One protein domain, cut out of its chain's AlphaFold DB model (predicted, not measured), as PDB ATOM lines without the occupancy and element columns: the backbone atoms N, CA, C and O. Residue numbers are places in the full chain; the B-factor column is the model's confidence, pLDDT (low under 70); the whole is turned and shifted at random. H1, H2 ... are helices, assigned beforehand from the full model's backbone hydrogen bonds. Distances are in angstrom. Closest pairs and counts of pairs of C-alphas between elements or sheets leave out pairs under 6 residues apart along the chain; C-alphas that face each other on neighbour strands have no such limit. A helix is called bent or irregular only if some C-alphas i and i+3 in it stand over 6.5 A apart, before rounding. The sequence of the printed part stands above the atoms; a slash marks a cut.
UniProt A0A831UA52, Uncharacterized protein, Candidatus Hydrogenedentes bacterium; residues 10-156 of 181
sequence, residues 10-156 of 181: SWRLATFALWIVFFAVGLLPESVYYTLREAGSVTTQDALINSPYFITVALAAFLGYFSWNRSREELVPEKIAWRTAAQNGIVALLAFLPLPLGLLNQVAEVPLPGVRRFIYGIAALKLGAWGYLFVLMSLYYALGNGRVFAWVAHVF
ATOM      1  N   SER A  10     -63.360  65.030  57.128       89.19
ATOM      2  CA  SER A  10     -62.881  65.412  55.792       89.19
ATOM      3  C   SER A  10     -61.381  65.159  55.607       89.19
ATOM      4  O   SER A  10     -60.961  64.659  54.564       89.19
ATOM      5  N   TRP A  11     -60.571  65.416  56.638       89.00
ATOM      6  CA  TRP A  11     -59.129  65.175  56.610       89.00
ATOM      7  C   TRP A  11     -58.804  63.681  56.551       89.00
ATOM      8  O   TRP A  11     -57.926  63.252  55.798       89.00
ATOM      9  N   ARG A  12     -59.551  62.866  57.304       88.56
ATOM     10  CA  ARG A  12     -59.420  61.401  57.267       88.56
ATOM     11  C   ARG A  12     -59.733  60.856  55.879       88.56
ATOM     12  O   ARG A  12     -58.960  60.050  55.367       88.56
ATOM     13  N   LEU A  13     -60.810  61.336  55.258       90.69
ATOM     14  CA  LEU A  13     -61.180  60.942  53.902       90.69
ATOM     15  C   LEU A  13     -60.117  61.359  52.878       90.69
ATOM     16  O   LEU A  13     -59.715  60.539  52.057       90.69
ATOM     17  N   ALA A  14     -59.619  62.596  52.956       94.06
ATOM     18  CA  ALA A  14     -58.565  63.085  52.069       94.06
ATOM     19  C   ALA A  14     -57.275  62.260  52.204       94.06
ATOM     20  O   ALA A  14     -56.671  61.868  51.205       94.06
ATOM     21  N   THR A  15     -56.882  61.929  53.436       93.06
ATOM     22  CA  THR A  15     -55.691  61.104  53.677       93.06
ATOM     23  C   THR A  15     -55.896  59.673  53.179       93.06
ATOM     24  O   THR A  15     -54.988  59.092  52.594       93.06
ATOM     25  N   PHE A  16     -57.091  59.101  53.347       93.62
ATOM     26  CA  PHE A  16     -57.410  57.782  52.803       93.62
ATOM     27  C   PHE A  16     -57.385  57.767  51.267       93.62
ATOM     28  O   PHE A  16     -56.820  56.851  50.673       93.62
ATOM     29  N   ALA A  17     -57.913  58.807  50.617       96.00
ATOM     30  CA  ALA A  17     -57.820  58.964  49.168       96.00
ATOM     31  C   ALA A  17     -56.357  59.020  48.694       96.00
ATOM     32  O   ALA A  17     -56.002  58.373  47.710       96.00
ATOM     33  N   LEU A  18     -55.484  59.716  49.429       96.00
ATOM     34  CA  LEU A  18     -54.048  59.726  49.147       96.00
ATOM     35  C   LEU A  18     -53.420  58.330  49.291       96.00
ATOM     36  O   LEU A  18     -52.618  57.927  48.449       96.00
ATOM     37  N   TRP A  19     -53.819  57.554  50.301       96.00
ATOM     38  CA  TRP A  19     -53.377  56.163  50.428       96.00
ATOM     39  C   TRP A  19     -53.803  55.306  49.241       96.00
ATOM     40  O   TRP A  19     -52.988  54.528  48.754       96.00
ATOM     41  N   ILE A  20     -55.026  55.466  48.728       96.56
ATOM     42  CA  ILE A  20     -55.472  54.763  47.513       96.56
ATOM     43  C   ILE A  20     -54.522  55.062  46.346       96.56
ATOM     44  O   ILE A  20     -54.122  54.139  45.635       96.56
ATOM     45  N   VAL A  21     -54.095  56.320  46.188       96.88
ATOM     46  CA  VAL A  21     -53.104  56.701  45.171       96.88
ATOM     47  C   VAL A  21     -51.767  55.996  45.416       96.88
ATOM     48  O   VAL A  21     -51.220  55.408  44.487       96.88
ATOM     49  N   PHE A  22     -51.256  55.971  46.650       96.50
ATOM     50  CA  PHE A  22     -50.012  55.258  46.971       96.50
ATOM     51  C   PHE A  22     -50.097  53.755  46.697       96.50
ATOM     52  O   PHE A  22     -49.160  53.184  46.144       96.50
ATOM     53  N   PHE A  23     -51.223  53.114  47.014       96.31
ATOM     54  CA  PHE A  23     -51.437  51.700  46.711       96.31
ATOM     55  C   PHE A  23     -51.552  51.437  45.211       96.31
ATOM     56  O   PHE A  23     -51.024  50.429  44.744       96.31
ATOM     57  N   ALA A  24     -52.194  52.326  44.451       96.19
ATOM     58  CA  ALA A  24     -52.255  52.226  42.996       96.19
ATOM     59  C   ALA A  24     -50.859  52.367  42.368       96.19
ATOM     60  O   ALA A  24     -50.474  51.556  41.526       96.19
ATOM     61  N   VAL A  25     -50.066  53.335  42.841       95.88
ATOM     62  CA  VAL A  25     -48.675  53.525  42.408       95.88
ATOM     63  C   VAL A  25     -47.813  52.314  42.761       95.88
ATOM     64  O   VAL A  25     -47.078  51.809  41.917       95.88
ATOM     65  N   GLY A  26     -47.935  51.803  43.985       94.31
ATOM     66  CA  GLY A  26     -47.204  50.624  44.438       94.31
ATOM     67  C   GLY A  26     -47.633  49.325  43.747       94.31
ATOM     68  O   GLY A  26     -46.846  48.383  43.660       94.31
ATOM     69  N   LEU A  27     -48.857  49.246  43.214       94.38
ATOM     70  CA  LEU A  27     -49.295  48.084  42.445       94.38
ATOM     71  C   LEU A  27     -48.500  47.968  41.136       94.38
ATOM     72  O   LEU A  27     -48.053  46.869  40.800       94.38
ATOM     73  N   LEU A  28     -48.278  49.100  40.454       94.19
ATOM     74  CA  LEU A  28     -47.644  49.203  39.134       94.19
ATOM     75  C   LEU A  28     -46.476  50.216  39.120       94.19
ATOM     76  O   LEU A  28     -46.521  51.201  38.374       94.19
ATOM     77  N   PRO A  29     -45.407  49.986  39.904       92.81
ATOM     78  CA  PRO A  29     -44.325  50.959  40.063       92.81
ATOM     79  C   PRO A  29     -43.561  51.201  38.756       92.81
ATOM     80  O   PRO A  29     -43.128  52.319  38.508       92.81
ATOM     81  N   GLU A  30     -43.435  50.189  37.888       91.50
ATOM     82  CA  GLU A  30     -42.789  50.321  36.572       91.50
ATOM     83  C   GLU A  30     -43.535  51.298  35.666       91.50
ATOM     84  O   GLU A  30     -42.942  52.256  35.172       91.50
ATOM     85  N   SER A  31     -44.843  51.097  35.485       92.00
ATOM     86  CA  SER A  31     -45.660  51.961  34.634       92.00
ATOM     87  C   SER A  31     -45.645  53.405  35.130       92.00
ATOM     88  O   SER A  31     -45.498  54.330  34.331       92.00
ATOM     89  N   VAL A  32     -45.746  53.607  36.449       92.50
ATOM     90  CA  VAL A  32     -45.688  54.950  37.047       92.50
ATOM     91  C   VAL A  32     -44.316  55.578  36.847       92.50
ATOM     92  O   VAL A  32     -44.235  56.734  36.439       92.50
ATOM     93  N   TYR A  33     -43.245  54.822  37.080       92.06
ATOM     94  CA  TYR A  33     -41.885  55.293  36.869       92.06
ATOM     95  C   TYR A  33     -41.665  55.769  35.427       92.06
ATOM     96  O   TYR A  33     -41.230  56.902  35.222       92.06
ATOM     97  N   TYR A  34     -42.016  54.952  34.429       89.62
ATOM     98  CA  TYR A  34     -41.840  55.326  33.023       89.62
ATOM     99  C   TYR A  34     -42.718  56.514  32.618       89.62
ATOM    100  O   TYR A  34     -42.235  57.404  31.923       89.62
ATOM    101  N   THR A  35     -43.954  56.592  33.119       91.25
ATOM    102  CA  THR A  35     -44.851  57.729  32.845       91.25
ATOM    103  C   THR A  35     -44.299  59.033  33.426       91.25
ATOM    104  O   THR A  35     -44.246  60.049  32.736       91.25
ATOM    105  N   LEU A  36     -43.853  59.023  34.688       90.06
ATOM    106  CA  LEU A  36     -43.265  60.204  35.333       90.06
ATOM    107  C   LEU A  36     -41.972  60.635  34.642       90.06
ATOM    108  O   LEU A  36     -41.705  61.825  34.487       90.06
ATOM    109  N   ARG A  37     -41.177  59.657  34.213       87.00
ATOM    110  CA  ARG A  37     -39.944  59.885  33.470       87.00
ATOM    111  C   ARG A  37     -40.204  60.565  32.130       87.00
ATOM    112  O   ARG A  37     -39.516  61.533  31.809       87.00
ATOM    113  N   GLU A  38     -41.160  60.050  31.365       88.69
ATOM    114  CA  GLU A  38     -41.563  60.608  30.075       88.69
ATOM    115  C   GLU A  38     -42.094  62.034  30.250       88.69
ATOM    116  O   GLU A  38     -41.608  62.957  29.597       88.69
ATOM    117  N   ALA A  39     -42.987  62.244  31.221       90.38
ATOM    118  CA  ALA A  39     -43.512  63.567  31.551       90.38
ATOM    119  C   ALA A  39     -42.411  64.560  31.971       90.38
ATOM    120  O   ALA A  39     -42.481  65.744  31.646       90.38
ATOM    121  N   GLY A  40     -41.379  64.085  32.674       88.00
ATOM    122  CA  GLY A  40     -40.247  64.895  33.122       88.00
ATOM    123  C   GLY A  40     -39.159  65.127  32.072       88.00
ATOM    124  O   GLY A  40     -38.212  65.854  32.359       88.00
ATOM    125  N   SER A  41     -39.249  64.509  30.885       87.12
ATOM    126  CA  SER A  41     -38.208  64.567  29.841       87.12
ATOM    127  C   SER A  41     -36.792  64.242  30.362       87.12
ATOM    128  O   SER A  41     -35.796  64.809  29.909       87.12
ATOM    129  N   VAL A  42     -36.684  63.342  31.348       80.94
ATOM    130  CA  VAL A  42     -35.414  63.049  32.030       80.94
ATOM    131  C   VAL A  42     -34.523  62.175  31.141       80.94
ATOM    132  O   VAL A  42     -34.911  61.082  30.720       80.94
ATOM    133  N   THR A  43     -33.290  62.621  30.890       74.38
ATOM    134  CA  THR A  43     -32.288  61.885  30.100       74.38
ATOM    135  C   THR A  43     -31.937  60.532  30.725       74.38
ATOM    136  O   THR A  43     -31.839  60.403  31.947       74.38
ATOM    137  N   THR A  44     -31.763  59.502  29.891       60.72
ATOM    138  CA  THR A  44     -31.415  58.116  30.269       60.72
ATOM    139  C   THR A  44     -29.999  58.024  30.814       60.72
ATOM    140  O   THR A  44     -29.061  57.708  30.091       60.72
ATOM    141  N   GLN A  45     -29.842  58.324  32.100       70.62
ATOM    142  CA  GLN A  45     -28.686  57.893  32.879       70.62
ATOM    143  C   GLN A  45     -29.092  56.698  33.737       70.62
ATOM    144  O   GLN A  45     -30.067  56.785  34.488       70.62
ATOM    145  N   ASP A  46     -28.354  55.597  33.634       60.84
ATOM    146  CA  ASP A  46     -28.534  54.421  34.484       60.84
ATOM    147  C   ASP A  46     -27.982  54.713  35.886       60.84
ATOM    148  O   ASP A  46     -26.830  54.432  36.208       60.84
ATOM    149  N   ALA A  47     -28.809  55.335  36.723       70.50
ATOM    150  CA  ALA A  47     -28.548  55.530  38.145       70.50
ATOM    151  C   ALA A  47     -29.531  54.701  38.985       70.50
ATOM    152  O   ALA A  47     -30.653  54.434  38.570       70.50
ATOM    153  N   LEU A  48     -29.149  54.328  40.208       61.81
ATOM    154  CA  LEU A  48     -30.025  53.591  41.136       61.81
ATOM    155  C   LEU A  48     -31.322  54.351  41.468       61.81
ATOM    156  O   LEU A  48     -32.387  53.750  41.573       61.81
ATOM    157  N   ILE A  49     -31.240  55.684  41.563       69.81
ATOM    158  CA  ILE A  49     -32.406  56.579  41.701       69.81
ATOM    159  C   ILE A  49     -33.309  56.582  40.459       69.81
ATOM    160  O   ILE A  49     -34.445  57.038  40.503       69.81
ATOM    161  N   ASN A  50     -32.804  56.053  39.348       77.12
ATOM    162  CA  ASN A  50     -33.434  56.012  38.045       77.12
ATOM    163  C   ASN A  50     -34.037  54.630  37.772       77.12
ATOM    164  O   ASN A  50     -33.846  54.045  36.703       77.12
ATOM    165  N   SER A  51     -34.714  54.082  38.779       87.12
ATOM    166  CA  SER A  51     -35.217  52.719  38.755       87.12
ATOM    167  C   SER A  51     -36.588  52.616  39.425       87.12
ATOM    168  O   SER A  51     -36.797  53.241  40.467       87.12
ATOM    169  N   PRO A  52     -37.516  51.789  38.908       89.75
ATOM    170  CA  PRO A  52     -38.815  51.565  39.545       89.75
ATOM    171  C   PRO A  52     -38.695  50.996  40.967       89.75
ATOM    172  O   PRO A  52     -39.568  51.240  41.797       89.75
ATOM    173  N   TYR A  53     -37.585  50.321  41.291       92.25
ATOM    174  CA  TYR A  53     -37.296  49.854  42.650       92.25
ATOM    175  C   TYR A  53     -37.192  50.999  43.668       92.25
ATOM    176  O   TYR A  53     -37.470  50.784  44.847       92.25
ATOM    177  N   PHE A  54     -36.843  52.219  43.243       91.88
ATOM    178  CA  PHE A  54     -36.832  53.375  44.138       91.88
ATOM    179  C   PHE A  54     -38.235  53.671  44.685       91.88
ATOM    180  O   PHE A  54     -38.384  53.892  45.884       91.88
ATOM    181  N   ILE A  55     -39.270  53.595  43.837       92.69
ATOM    182  CA  ILE A  55     -40.671  53.785  44.250       92.69
ATOM    183  C   ILE A  55     -41.061  52.718  45.277       92.69
ATOM    184  O   ILE A  55     -41.624  53.041  46.321       92.69
ATOM    185  N   THR A  56     -40.707  51.458  45.017       94.94
ATOM    186  CA  THR A  56     -40.938  50.331  45.930       94.94
ATOM    187  C   THR A  56     -40.319  50.572  47.304       94.94
ATOM    188  O   THR A  56     -41.012  50.473  48.316       94.94
ATOM    189  N   VAL A  57     -39.025  50.908  47.348       95.81
ATOM    190  CA  VAL A  57     -38.296  51.127  48.604       95.81
ATOM    191  C   VAL A  57     -38.838  52.349  49.341       95.81
ATOM    192  O   VAL A  57     -39.054  52.275  50.548       95.81
ATOM    193  N   ALA A  58     -39.117  53.446  48.632       95.50
ATOM    194  CA  ALA A  58     -39.662  54.662  49.225       95.50
ATOM    195  C   ALA A  58     -41.046  54.424  49.850       95.50
ATOM    196  O   ALA A  58     -41.264  54.788  51.006       95.50
ATOM    197  N   LEU A  59     -41.962  53.762  49.133       96.44
ATOM    198  CA  LEU A  59     -43.293  53.434  49.653       96.44
ATOM    199  C   LEU A  59     -43.227  52.445  50.822       96.44
ATOM    200  O   LEU A  59     -43.954  52.608  51.800       96.44
ATOM    201  N   ALA A  60     -42.347  51.444  50.754       97.19
ATOM    202  CA  ALA A  60     -42.174  50.482  51.836       97.19
ATOM    203  C   ALA A  60     -41.600  51.126  53.105       97.19
ATOM    204  O   ALA A  60     -42.114  50.895  54.199       97.19
ATOM    205  N   ALA A  61     -40.580  51.976  52.961       97.25
ATOM    206  CA  ALA A  61     -40.008  52.735  54.068       97.25
ATOM    207  C   ALA A  61     -41.042  53.691  54.677       97.25
ATOM    208  O   ALA A  61     -41.180  53.747  55.899       97.25
ATOM    209  N   PHE A  62     -41.810  54.392  53.837       97.12
ATOM    210  CA  PHE A  62     -42.881  55.276  54.289       97.12
ATOM    211  C   PHE A  62     -43.963  54.518  55.067       97.12
ATOM    212  O   PHE A  62     -44.348  54.954  56.150       97.12
ATOM    213  N   LEU A  63     -44.417  53.363  54.570       95.94
ATOM    214  CA  LEU A  63     -45.431  52.550  55.244       95.94
ATOM    215  C   LEU A  63     -44.909  51.965  56.564       95.94
ATOM    216  O   LEU A  63     -45.622  51.994  57.568       95.94
ATOM    217  N   GLY A  64     -43.661  51.493  56.593       95.69
ATOM    218  CA  GLY A  64     -43.007  51.040  57.823       95.69
ATOM    219  C   GLY A  64     -42.916  52.160  58.865       95.69
ATOM    220  O   GLY A  64     -43.360  51.987  59.999       95.69
ATOM    221  N   TYR A  65     -42.433  53.339  58.468       96.50
ATOM    222  CA  TYR A  65     -42.362  54.520  59.332       96.50
ATOM    223  C   TYR A  65     -43.745  54.965  59.831       96.50
ATOM    224  O   TYR A  65     -43.925  55.239  61.018       96.50
ATOM    225  N   PHE A  66     -44.745  54.981  58.947       94.56
ATOM    226  CA  PHE A  66     -46.127  55.282  59.308       94.56
ATOM    227  C   PHE A  66     -46.653  54.301  60.360       94.56
ATOM    228  O   PHE A  66     -47.189  54.724  61.384       94.56
ATOM    229  N   SER A  67     -46.447  52.998  60.146       93.25
ATOM    230  CA  SER A  67     -46.841  51.958  61.096       93.25
ATOM    231  C   SER A  67     -46.157  52.141  62.454       93.25
ATOM    232  O   SER A  67     -46.816  51.993  63.479       93.25
ATOM    233  N   TRP A  68     -44.867  52.484  62.475       93.19
ATOM    234  CA  TRP A  68     -44.124  52.741  63.712       93.19
ATOM    235  C   TRP A  68     -44.716  53.915  64.498       93.19
ATOM    236  O   TRP A  68     -45.021  53.771  65.684       93.19
ATOM    237  N   ASN A  69     -44.941  55.053  63.833       93.06
ATOM    238  CA  ASN A  69     -45.526  56.237  64.461       93.06
ATOM    239  C   ASN A  69     -46.917  55.946  65.033       93.06
ATOM    240  O   ASN A  69     -47.187  56.295  66.179       93.06
ATOM    241  N   ARG A  70     -47.778  55.246  64.282       90.38
ATOM    242  CA  ARG A  70     -49.128  54.903  64.758       90.38
ATOM    243  C   ARG A  70     -49.120  53.924  65.921       90.38
ATOM    244  O   ARG A  70     -49.932  54.069  66.825       90.38
ATOM    245  N   SER A  71     -48.189  52.974  65.960       88.12
ATOM    246  CA  SER A  71     -48.032  52.115  67.136       88.12
ATOM    247  C   SER A  71     -47.585  52.897  68.378       88.12
ATOM    248  O   SER A  71     -48.059  52.609  69.474       88.12
ATOM    249  N   ARG A  72     -46.714  53.905  68.226       88.25
ATOM    250  CA  ARG A  72     -46.260  54.743  69.349       88.25
ATOM    251  C   ARG A  72     -47.357  55.646  69.910       88.25
ATOM    252  O   ARG A  72     -47.425  55.816  71.122       88.25
ATOM    253  N   GLU A  73     -48.209  56.199  69.050       88.12
ATOM    254  CA  GLU A  73     -49.366  57.005  69.470       88.12
ATOM    255  C   GLU A  73     -50.352  56.201  70.336       88.12
ATOM    256  O   GLU A  73     -50.982  56.756  71.230       88.12
ATOM    257  N   GLU A  74     -50.426  54.885  70.127       84.44
ATOM    258  CA  GLU A  74     -51.265  53.952  70.894       84.44
ATOM    259  C   GLU A  74     -50.562  53.369  72.132       84.44
ATOM    260  O   GLU A  74     -51.037  52.394  72.715       84.44
ATOM    261  N   LEU A  75     -49.416  53.934  72.534       85.75
ATOM    262  CA  LEU A  75     -48.638  53.506  73.703       85.75
ATOM    263  C   LEU A  75     -48.192  52.031  73.649       85.75
ATOM    264  O   LEU A  75     -47.953  51.402  74.682       85.75
ATOM    265  N   VAL A  76     -48.048  51.464  72.446       84.81
ATOM    266  CA  VAL A  76     -47.471  50.127  72.263       84.81
ATOM    267  C   VAL A  76     -45.978  50.174  72.627       84.81
ATOM    268  O   VAL A  76     -45.288  51.105  72.198       84.81
ATOM    269  N   PRO A  77     -45.437  49.178  73.362       88.88
ATOM    270  CA  PRO A  77     -44.014  49.126  73.697       88.88
ATOM    271  C   PRO A  77     -43.116  49.279  72.465       88.88
ATOM    272  O   PRO A  77     -43.361  48.657  71.429       88.88
ATOM    273  N   GLU A  78     -42.038  50.059  72.580       89.75
ATOM    274  CA  GLU A  78     -41.179  50.446  71.447       89.75
ATOM    275  C   GLU A  78     -40.649  49.243  70.652       89.75
ATOM    276  O   GLU A  78     -40.699  49.231  69.421       89.75
ATOM    277  N   LYS A  79     -40.229  48.182  71.351       88.94
ATOM    278  CA  LYS A  79     -39.764  46.928  70.738       88.94
ATOM    279  C   LYS A  79     -40.845  46.272  69.870       88.94
ATOM    280  O   LYS A  79     -40.529  45.726  68.815       88.94
ATOM    281  N   ILE A  80     -42.109  46.327  70.294       87.12
ATOM    282  CA  ILE A  80     -43.248  45.777  69.545       87.12
ATOM    283  C   ILE A  80     -43.582  46.694  68.365       87.12
ATOM    284  O   ILE A  80     -43.726  46.209  67.247       87.12
ATOM    285  N   ALA A  81     -43.618  48.013  68.580       90.19
ATOM    286  CA  ALA A  81     -43.850  48.993  67.521       90.19
ATOM    287  C   ALA A  81     -42.823  48.862  66.381       90.19
ATOM    288  O   ALA A  81     -43.197  48.856  65.208       90.19
ATOM    289  N   TRP A  82     -41.539  48.697  66.716       91.94
ATOM    290  CA  TRP A  82     -40.475  48.472  65.737       91.94
ATOM    291  C   TRP A  82     -40.655  47.163  64.960       91.94
ATOM    292  O   TRP A  82     -40.519  47.150  63.739       91.94
ATOM    293  N   ARG A  83     -41.007  46.062  65.639       89.81
ATOM    294  CA  ARG A  83     -41.262  44.767  64.985       89.81
ATOM    295  C   ARG A  83     -42.424  44.848  63.998       89.81
ATOM    296  O   ARG A  83     -42.271  44.410  62.860       89.81
ATOM    297  N   THR A  84     -43.540  45.455  64.400       89.75
ATOM    298  CA  THR A  84     -44.706  45.662  63.526       89.75
ATOM    299  C   THR A  84     -44.344  46.526  62.322       89.75
ATOM    300  O   THR A  84     -44.698  46.197  61.192       89.75
ATOM    301  N   ALA A  85     -43.589  47.604  62.539       93.00
ATOM    302  CA  ALA A  85     -43.115  48.476  61.473       93.00
ATOM    303  C   ALA A  85     -42.193  47.755  60.485       93.00
ATOM    304  O   ALA A  85     -42.384  47.868  59.275       93.00
ATOM    305  N   ALA A  86     -41.229  46.976  60.985       93.62
ATOM    306  CA  ALA A  86     -40.322  46.188  60.161       93.62
ATOM    307  C   ALA A  86     -41.079  45.124  59.353       93.62
ATOM    308  O   ALA A  86     -40.857  44.997  58.150       93.62
ATOM    309  N   GLN A  87     -42.018  44.412  59.979       92.56
ATOM    310  CA  GLN A  87     -42.877  43.443  59.300       92.56
ATOM    311  C   GLN A  87     -43.691  44.109  58.188       92.56
ATOM    312  O   GLN A  87     -43.642  43.661  57.045       92.56
ATOM    313  N   ASN A  88     -44.397  45.200  58.493       94.19
ATOM    314  CA  ASN A  88     -45.190  45.926  57.506       94.19
ATOM    315  C   ASN A  88     -44.320  46.498  56.381       94.19
ATOM    316  O   ASN A  88     -44.723  46.451  55.223       94.19
ATOM    317  N   GLY A  89     -43.105  46.958  56.691       95.88
ATOM    318  CA  GLY A  89     -42.117  47.379  55.700       95.88
ATOM    319  C   GLY A  89     -41.687  46.240  54.769       95.88
ATOM    320  O   GLY A  89     -41.674  46.415  53.555       95.88
ATOM    321  N   ILE A  90     -41.404  45.046  55.303       95.50
ATOM    322  CA  ILE A  90     -41.050  43.860  54.500       95.50
ATOM    323  C   ILE A  90     -42.226  43.425  53.620       95.50
ATOM    324  O   ILE A  90     -42.050  43.168  52.428       95.50
ATOM    325  N   VAL A  91     -43.436  43.378  54.177       96.19
ATOM    326  CA  VAL A  91     -44.642  43.062  53.402       96.19
ATOM    327  C   VAL A  91     -44.872  44.123  52.322       96.19
ATOM    328  O   VAL A  91     -45.247  43.775  51.206       96.19
ATOM    329  N   ALA A  92     -44.580  45.395  52.602       97.00
ATOM    330  CA  ALA A  92     -44.680  46.472  51.624       97.00
ATOM    331  C   ALA A  92     -43.646  46.345  50.500       97.00
ATOM    332  O   ALA A  92     -43.990  46.585  49.347       97.00
ATOM    333  N   LEU A  93     -42.421  45.888  50.787       96.75
ATOM    334  CA  LEU A  93     -41.443  45.566  49.741       96.75
ATOM    335  C   LEU A  93     -41.974  44.483  48.791       96.75
ATOM    336  O   LEU A  93     -41.829  44.618  47.579       96.75
ATOM    337  N   LEU A  94     -42.625  43.442  49.321       95.94
ATOM    338  CA  LEU A  94     -43.240  42.386  48.507       95.94
ATOM    339  C   LEU A  94     -44.457  42.897  47.724       95.94
ATOM    340  O   LEU A  94     -44.591  42.617  46.532       95.94
ATOM    341  N   ALA A  95     -45.328  43.670  48.373       96.88
ATOM    342  CA  ALA A  95     -46.523  44.246  47.762       96.88
ATOM    343  C   ALA A  95     -46.178  45.197  46.610       96.88
ATOM    344  O   ALA A  95     -46.833  45.191  45.563       96.88
ATOM    345  N   PHE A  96     -45.129  46.001  46.787       96.69
ATOM    346  CA  PHE A  96     -44.727  47.034  45.842       96.69
ATOM    347  C   PHE A  96     -43.583  46.610  44.925       96.69
ATOM    348  O   PHE A  96     -43.075  47.439  44.176       96.69
ATOM    349  N   LEU A  97     -43.183  45.335  44.939       95.25
ATOM    350  CA  LEU A  97     -42.127  44.818  44.070       95.25
ATOM    351  C   LEU A  97     -42.495  45.038  42.591       95.25
ATOM    352  O   LEU A  97     -43.622  44.702  42.208       95.25
ATOM    353  N   PRO A  98     -41.601  45.581  41.747       92.88
ATOM    354  CA  PRO A  98     -41.872  45.697  40.321       92.88
ATOM    355  C   PRO A  98     -42.013  44.291  39.729       92.88
ATOM    356  O   PRO A  98     -41.134  43.441  39.878       92.88
ATOM    357  N   LEU A  99     -43.182  44.031  39.143       91.56
ATOM    358  CA  LEU A  99     -43.476  42.799  38.428       91.56
ATOM    359  C   LEU A  99     -43.894  43.204  37.012       91.56
ATOM    360  O   LEU A  99     -44.970  43.796  36.864       91.56
ATOM    361  N   PRO A 100     -43.090  42.892  35.985       88.06
ATOM    362  CA  PRO A 100     -43.407  43.281  34.624       88.06
ATOM    363  C   PRO A 100     -44.684  42.566  34.186       88.06
ATOM    364  O   PRO A 100     -44.700  41.348  34.010       88.06
ATOM    365  N   LEU A 101     -45.774  43.313  33.988       84.75
ATOM    366  CA  LEU A 101     -47.057  42.742  33.551       84.75
ATOM    367  C   LEU A 101     -46.941  42.025  32.199       84.75
ATOM    368  O   LEU A 101     -47.666  41.065  31.941       84.75
ATOM    369  N   GLY A 102     -45.991  42.445  31.358       86.25
ATOM    370  CA  GLY A 102     -45.657  41.752  30.114       86.25
ATOM    371  C   GLY A 102     -45.249  40.295  30.340       86.25
ATOM    372  O   GLY A 102     -45.628  39.434  29.551       86.25
ATOM    373  N   LEU A 103     -44.578  39.998  31.461       86.88
ATOM    374  CA  LEU A 103     -44.228  38.632  31.840       86.88
ATOM    375  C   LEU A 103     -45.488  37.794  32.054       86.88
ATOM    376  O   LEU A 103     -45.534  36.680  31.553       86.88
ATOM    377  N   LEU A 104     -46.513  38.337  32.731       88.94
ATOM    378  CA  LEU A 104     -47.791  37.651  32.983       88.94
ATOM    379  C   LEU A 104     -48.537  37.321  31.690       88.94
ATOM    380  O   LEU A 104     -49.039  36.208  31.547       88.94
ATOM    381  N   ASN A 105     -48.546  38.249  30.733       90.75
ATOM    382  CA  ASN A 105     -49.173  38.029  29.430       90.75
ATOM    383  C   ASN A 105     -48.450  36.942  28.617       90.75
ATOM    384  O   ASN A 105     -49.091  36.191  27.888       90.75
ATOM    385  N   GLN A 106     -47.130  36.821  28.783       92.94
ATOM    386  CA  GLN A 106     -46.295  35.834  28.091       92.94
ATOM    387  C   GLN A 106     -46.183  34.493  28.841       92.94
ATOM    388  O   GLN A 106     -45.593  33.546  28.321       92.94
ATOM    389  N   VAL A 107     -46.767  34.345  30.043       91.62
ATOM    390  CA  VAL A 107     -46.657  33.102  30.843       91.62
ATOM    391  C   VAL A 107     -47.151  31.877  30.077       91.62
ATOM    392  O   VAL A 107     -46.605  30.786  30.253       91.62
ATOM    393  N   ALA A 108     -48.176  32.026  29.235       90.69
ATOM    394  CA  ALA A 108     -48.728  30.919  28.458       90.69
ATOM    395  C   ALA A 108     -47.704  30.315  27.480       90.69
ATOM    396  O   ALA A 108     -47.701  29.100  27.275       90.69
ATOM    397  N   GLU A 109     -46.806  31.145  26.947       94.00
ATOM    398  CA  GLU A 109     -45.787  30.769  25.964       94.00
ATOM    399  C   GLU A 109     -44.580  30.070  26.604       94.00
ATOM    400  O   GLU A 109     -43.809  29.401  25.918       94.00
ATOM    401  N   VAL A 110     -44.423  30.160  27.931       92.62
ATOM    402  CA  VAL A 110     -43.314  29.520  28.645       92.62
ATOM    403  C   VAL A 110     -43.494  27.991  28.625       92.62
ATOM    404  O   VAL A 110     -44.443  27.473  29.229       92.62
ATOM    405  N   PRO A 111     -42.571  27.231  28.001       93.50
ATOM    406  CA  PRO A 111     -42.741  25.789  27.804       93.50
ATOM    407  C   PRO A 111     -42.602  24.987  29.107       93.50
ATOM    408  O   PRO A 111     -43.137  23.885  29.228       93.50
ATOM    409  N   LEU A 112     -41.913  25.537  30.112       96.25
ATOM    410  CA  LEU A 112     -41.640  24.867  31.382       96.25
ATOM    411  C   LEU A 112     -42.771  25.114  32.403       96.25
ATOM    412  O   LEU A 112     -42.914  26.233  32.908       96.25
ATOM    413  N   PRO A 113     -43.547  24.085  32.805       93.31
ATOM    414  CA  PRO A 113     -44.667  24.256  33.733       93.31
ATOM    415  C   PRO A 113     -44.239  24.731  35.127       93.31
ATOM    416  O   PRO A 113     -45.002  25.444  35.777       93.31
ATOM    417  N   GLY A 114     -43.033  24.366  35.577       95.25
ATOM    418  CA  GLY A 114     -42.486  24.819  36.860       95.25
ATOM    419  C   GLY A 114     -42.309  26.336  36.912       95.25
ATOM    420  O   GLY A 114     -42.746  26.971  37.869       95.25
ATOM    421  N   VAL A 115     -41.773  26.928  35.839       94.12
ATOM    422  CA  VAL A 115     -41.574  28.382  35.731       94.12
ATOM    423  C   VAL A 115     -42.917  29.111  35.704       94.12
ATOM    424  O   VAL A 115     -43.090  30.092  36.417       94.12
ATOM    425  N   ARG A 116     -43.915  28.592  34.975       93.69
ATOM    426  CA  ARG A 116     -45.267  29.181  34.964       93.69
ATOM    427  C   ARG A 116     -45.887  29.240  36.359       93.69
ATOM    428  O   ARG A 116     -46.366  30.290  36.774       93.69
ATOM    429  N   ARG A 117     -45.851  28.125  37.099       95.44
ATOM    430  CA  ARG A 117     -46.360  28.067  38.483       95.44
ATOM    431  C   ARG A 117     -45.615  29.036  39.395       95.44
ATOM    432  O   ARG A 117     -46.245  29.671  40.229       95.44
ATOM    433  N   PHE A 118     -44.304  29.166  39.215       94.88
ATOM    434  CA  PHE A 118     -43.488  30.106  39.975       94.88
ATOM    435  C   PHE A 118     -43.884  31.565  39.706       94.88
ATOM    436  O   PHE A 118     -44.095  32.317  40.654       94.88
ATOM    437  N   ILE A 119     -44.082  31.947  38.439       93.94
ATOM    438  CA  ILE A 119     -44.523  33.300  38.066       93.94
ATOM    439  C   ILE A 119     -45.901  33.612  38.663       93.94
ATOM    440  O   ILE A 119     -46.074  34.655  39.295       93.94
ATOM    441  N   TYR A 120     -46.867  32.696  38.528       94.56
ATOM    442  CA  TYR A 120     -48.179  32.860  39.162       94.56
ATOM    443  C   TYR A 120     -48.082  32.917  40.688       94.56
ATOM    444  O   TYR A 120     -48.797  33.696  41.309       94.56
ATOM    445  N   GLY A 121     -47.181  32.139  41.292       95.19
ATOM    446  CA  GLY A 121     -46.912  32.171  42.727       95.19
ATOM    447  C   GLY A 121     -46.409  33.536  43.195       95.19
ATOM    448  O   GLY A 121     -46.926  34.067  44.173       95.19
ATOM    449  N   ILE A 122     -45.465  34.145  42.468       94.56
ATOM    450  CA  ILE A 122     -44.977  35.502  42.762       94.56
ATOM    451  C   ILE A 122     -46.101  36.528  42.610       94.56
ATOM    452  O   ILE A 122     -46.282  37.369  43.487       94.56
ATOM    453  N   ALA A 123     -46.875  36.457  41.524       94.31
ATOM    454  CA  ALA A 123     -47.984  37.378  41.291       94.31
ATOM    455  C   ALA A 123     -49.056  37.271  42.385       94.31
ATOM    456  O   ALA A 123     -49.506  38.287  42.916       94.31
ATOM    457  N   ALA A 124     -49.416  36.045  42.772       95.69
ATOM    458  CA  ALA A 124     -50.351  35.783  43.857       95.69
ATOM    459  C   ALA A 124     -49.812  36.282  45.205       95.69
ATOM    460  O   ALA A 124     -50.555  36.906  45.958       95.69
ATOM    461  N   LEU A 125     -48.523  36.071  45.496       95.81
ATOM    462  CA  LEU A 125     -47.887  36.561  46.719       95.81
ATOM    463  C   LEU A 125     -47.881  38.093  46.778       95.81
ATOM    464  O   LEU A 125     -48.237  38.664  47.807       95.81
ATOM    465  N   LYS A 126     -47.535  38.759  45.670       95.19
ATOM    466  CA  LYS A 126     -47.582  40.223  45.544       95.19
ATOM    467  C   LYS A 126     -48.997  40.748  45.780       95.19
ATOM    468  O   LYS A 126     -49.175  41.655  46.588       95.19
ATOM    469  N   LEU A 127     -50.002  40.170  45.118       96.06
ATOM    470  CA  LEU A 127     -51.404  40.566  45.292       96.06
ATOM    471  C   LEU A 127     -51.912  40.295  46.710       96.06
ATOM    472  O   LEU A 127     -52.635  41.120  47.259       96.06
ATOM    473  N   GLY A 128     -51.502  39.185  47.326       96.69
ATOM    474  CA  GLY A 128     -51.821  38.871  48.716       96.69
ATOM    475  C   GLY A 128     -51.216  39.880  49.692       96.69
ATOM    476  O   GLY A 128     -51.926  40.400  50.550       96.69
ATOM    477  N   ALA A 129     -49.934  40.218  49.528       96.56
ATOM    478  CA  ALA A 129     -49.248  41.225  50.338       96.56
ATOM    479  C   ALA A 129     -49.864  42.622  50.157       96.56
ATOM    480  O   ALA A 129     -50.125  43.322  51.136       96.56
ATOM    481  N   TRP A 130     -50.147  43.009  48.910       97.62
ATOM    482  CA  TRP A 130     -50.810  44.270  48.584       97.62
ATOM    483  C   TRP A 130     -52.210  44.341  49.194       97.62
ATOM    484  O   TRP A 130     -52.534  45.312  49.873       97.62
ATOM    485  N   GLY A 131     -53.013  43.287  49.022       97.06
ATOM    486  CA  GLY A 131     -54.368  43.197  49.561       97.06
ATOM    487  C   GLY A 131     -54.383  43.241  51.085       97.06
ATOM    488  O   GLY A 131     -55.177  43.976  51.663       97.06
ATOM    489  N   TYR A 132     -53.462  42.530  51.739       95.38
ATOM    490  CA  TYR A 132     -53.286  42.584  53.189       95.38
ATOM    491  C   TYR A 132     -53.043  44.016  53.686       95.38
ATOM    492  O   TYR A 132     -53.760  44.489  54.569       95.38
ATOM    493  N   LEU A 133     -52.081  44.731  53.096       95.75
ATOM    494  CA  LEU A 133     -51.767  46.107  53.487       95.75
ATOM    495  C   LEU A 133     -52.907  47.077  53.161       95.75
ATOM    496  O   LEU A 133     -53.187  47.988  53.940       95.75
ATOM    497  N   PHE A 134     -53.593  46.876  52.036       96.25
ATOM    498  CA  PHE A 134     -54.738  47.695  51.655       96.25
ATOM    499  C   PHE A 134     -55.901  47.529  52.639       96.25
ATOM    500  O   PHE A 134     -56.487  48.518  53.085       96.25
ATOM    501  N   VAL A 135     -56.207  46.289  53.036       94.62
ATOM    502  CA  VAL A 135     -57.210  45.989  54.067       94.62
ATOM    503  C   VAL A 135     -56.795  46.588  55.406       94.62
ATOM    504  O   VAL A 135     -57.614  47.239  56.048       94.62
ATOM    505  N   LEU A 136     -55.527  46.441  55.800       93.25
ATOM    506  CA  LEU A 136     -54.990  47.026  57.029       93.25
ATOM    507  C   LEU A 136     -55.229  48.542  57.084       93.25
ATOM    508  O   LEU A 136     -55.763  49.059  58.066       93.25
ATOM    509  N   MET A 137     -54.886  49.248  56.005       94.25
ATOM    510  CA  MET A 137     -55.069  50.695  55.911       94.25
ATOM    511  C   MET A 137     -56.543  51.095  55.832       94.25
ATOM    512  O   MET A 137     -56.949  52.070  56.463       94.25
ATOM    513  N   SER A 138     -57.365  50.324  55.122       92.88
ATOM    514  CA  SER A 138     -58.813  50.548  55.052       92.88
ATOM    515  C   SER A 138     -59.464  50.406  56.425       92.88
ATOM    516  O   SER A 138     -60.246  51.265  56.826       92.88
ATOM    517  N   LEU A 139     -59.096  49.374  57.190       91.06
ATOM    518  CA  LEU A 139     -59.570  49.175  58.559       91.06
ATOM    519  C   LEU A 139     -59.105  50.292  59.488       91.06
ATOM    520  O   LEU A 139     -59.903  50.775  60.287       91.06
ATOM    521  N   TYR A 140     -57.855  50.744  59.362       90.69
ATOM    522  CA  TYR A 140     -57.347  51.875  60.136       90.69
ATOM    523  C   TYR A 140     -58.204  53.138  59.927       90.69
ATOM    524  O   TYR A 140     -58.641  53.755  60.900       90.69
ATOM    525  N   TYR A 141     -58.524  53.491  58.676       90.00
ATOM    526  CA  TYR A 141     -59.352  54.668  58.388       90.00
ATOM    527  C   TYR A 141     -60.847  54.458  58.639       90.00
ATOM    528  O   TYR A 141     -61.513  55.430  58.993       90.00
ATOM    529  N   ALA A 142     -61.379  53.242  58.509       88.81
ATOM    530  CA  ALA A 142     -62.787  52.944  58.781       88.81
ATOM    531  C   ALA A 142     -63.087  52.902  60.287       88.81
ATOM    532  O   ALA A 142     -64.054  53.507  60.744       88.81
ATOM    533  N   LEU A 143     -62.231  52.237  61.068       85.12
ATOM    534  CA  LEU A 143     -62.389  52.098  62.520       85.12
ATOM    535  C   LEU A 143     -61.831  53.301  63.291       85.12
ATOM    536  O   LEU A 143     -62.137  53.464  64.469       85.12
ATOM    537  N   GLY A 144     -61.037  54.156  62.635       70.25
ATOM    538  CA  GLY A 144     -60.554  55.421  63.194       70.25
ATOM    539  C   GLY A 144     -59.660  55.273  64.410       70.25
ATOM    540  O   GLY A 144     -59.629  56.170  65.245       70.25
ATOM    541  N   ASN A 145     -58.987  54.134  64.544       70.12
ATOM    542  CA  ASN A 145     -58.277  53.792  65.760       70.12
ATOM    543  C   ASN A 145     -56.952  53.094  65.428       70.12
ATOM    544  O   ASN A 145     -56.921  52.166  64.613       70.12
ATOM    545  N   GLY A 146     -55.858  53.511  66.070       68.44
ATOM    546  CA  GLY A 146     -54.561  52.851  65.947       68.44
ATOM    547  C   GLY A 146     -54.541  51.456  66.586       68.44
ATOM    548  O   GLY A 146     -53.630  50.676  66.310       68.44
ATOM    549  N   ARG A 147     -55.597  51.072  67.320       73.44
ATOM    550  CA  ARG A 147     -55.875  49.695  67.768       73.44
ATOM    551  C   ARG A 147     -55.721  48.635  66.681       73.44
ATOM    552  O   ARG A 147     -55.380  47.503  67.011       73.44
ATOM    553  N   VAL A 148     -55.930  48.970  65.405       81.81
ATOM    554  CA  VAL A 148     -55.688  48.037  64.291       81.81
ATOM    555  C   VAL A 148     -54.227  47.571  64.269       81.81
ATOM    556  O   VAL A 148     -53.967  46.380  64.119       81.81
ATOM    557  N   PHE A 149     -53.270  48.470  64.511       75.12
ATOM    558  CA  PHE A 149     -51.847  48.124  64.568       75.12
ATOM    559  C   PHE A 149     -51.485  47.330  65.831       75.12
ATOM    560  O   PHE A 149     -50.644  46.433  65.764       75.12
ATOM    561  N   ALA A 150     -52.154  47.589  66.959       70.88
ATOM    562  CA  ALA A 150     -52.003  46.781  68.174       70.88
ATOM    563  C   ALA A 150     -52.577  45.359  68.006       70.88
ATOM    564  O   ALA A 150     -51.998  44.385  68.494       70.88
ATOM    565  N   TRP A 151     -53.691  45.225  67.280       72.69
ATOM    566  CA  TRP A 151     -54.311  43.939  66.964       72.69
ATOM    567  C   TRP A 151     -53.469  43.123  65.977       72.69
ATOM    568  O   TRP A 151     -53.256  41.933  66.185       72.69
ATOM    569  N   VAL A 152     -52.909  43.757  64.945       70.56
ATOM    570  CA  VAL A 152     -52.018  43.079  63.988       70.56
ATOM    571  C   VAL A 152     -50.775  42.505  64.660       70.56
ATOM    572  O   VAL A 152     -50.382  41.384  64.332       70.56
ATOM    573  N   ALA A 153     -50.217  43.206  65.652       64.62
ATOM    574  CA  ALA A 153     -49.113  42.688  66.456       64.62
ATOM    575  C   ALA A 153     -49.466  41.383  67.205       64.62
ATOM    576  O   ALA A 153     -48.576  40.593  67.502       64.62
ATOM    577  N   HIS A 154     -50.752  41.133  67.488       63.50
ATOM    578  CA  HIS A 154     -51.219  39.890  68.112       63.50
ATOM    579  C   HIS A 154     -51.458  38.753  67.111       63.50
ATOM    580  O   HIS A 154     -51.230  37.596  67.454       63.50
ATOM    581  N   VAL A 155     -51.929  39.051  65.894       64.06
ATOM    582  CA  VAL A 155     -52.272  38.022  64.887       64.06
ATOM    583  C   VAL A 155     -51.027  37.336  64.325       64.06
ATOM    584  O   VAL A 155     -51.058  36.144  64.027       64.06
ATOM    585  N   PHE A 156     -49.917  38.068  64.220       62.12
ATOM    586  CA  PHE A 156     -48.631  37.523  63.794       62.12
ATOM    587  C   PHE A 156     -47.611  37.637  64.929       62.12
ATOM    588  O   PHE A 156     -46.772  38.540  64.910       62.12
TER     589      PHE A 156
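What this domain is: This is residues 10 to 156 of the 181 residues of an uncharacterized protein of Candidatus Hydrogenedentes bacterium (UniProt A0A831UA52). Two antiparallel pairs of helices, the hairpin H3 and H4 and the pair H1 and H6, meet where the end of H4 crosses H6 and the end of H1 reaches H3; from there they spread like a V, with the short H7 across the open end. At the other end H2 slants away from the start of H3, while H6 extends beyond H4 and H5 folds back along its first turns. The printed part has 147 residues with seven named helices, H1 to H7 in chain order, and no named strand; the class is all helix. It is only just compact, close to loose, with a radius of gyration of the C-alphas of 17.4 A and spans of 51 by 41 by 29 A.

How they stand to each other: H1, residues 10 to 27, touches H6, residues 113 to 143, at a shallow tilt of 7 degrees, opposite ways; their closest C-alphas, of Phe 16 and Tyr 141, are 6.7 A apart. With residues 22 to 26 alone H1 touches H3, residues 52 to 73, closest at the C-alphas of Gly 26 and Thr 56, 6.4 A. H2, residues 29 to 39, touches H3 at a steep tilt of 65 degrees, closest at the C-alphas of Glu 30 and Pro 52, 5.1 A. H3 and H4, residues 78 to 95, form a hairpin at a shallow tilt of 27 degrees, with the C-alphas of Gly 64 and Gly 89 closest at 4.3 A. H4 touches H6 at a steep tilt of 47 degrees, closest at the C-alphas of Ala 95 and Trp 130, 4.4 A. H5, residues 101 to 109, is irregular, with C-alphas 105 and 108 7.2 A apart; it forms a hairpin with H6, closest at the C-alphas of Val 107 and Arg 116, 5.9 A. H7, residues 147 to 155, is about perpendicular to H4 at 82 degrees and touches it, closest at the C-alphas of Thr 84 and Ala 153, 6.1 A. H3 and H6 are the hubs, touching four helices each, yet are apart from each other. The helix packing is mostly crossed, only just: of 9 touching pairs given a tilt, 3 are shallow. Each O i to N i+4 pair is within hydrogen-bond range in H1, H2, H3, H4 and H6, but 3 of 5 in H5 and 4 of 5 in H7.

Where its parts are: H1 begins at C-alpha 10, (-62.881, 65.412, 55.792), and is 25.7 A long; H2 is 15.2 A, H3 32.2 A, H4 25.1 A and H5 14.2 A. H6, the longest, measures 43.8 A from C-alpha 113, (-44.667, 24.256, 33.733). H7, 12.6 A, ends at C-alpha 155, (-52.272, 38.022, 64.887).

The domain as a whole: The C-alphas of Leu 75 and Pro 111 are farthest apart, 53.9 A. The printed part has no cut. The link from H2 to H3 is long; the others are tight. Residues 43 to 49 and 109 to 114 stand free. The model's pLDDT is under 70 at residues 44, 46, 48 to 49, 146 and 153 to 156.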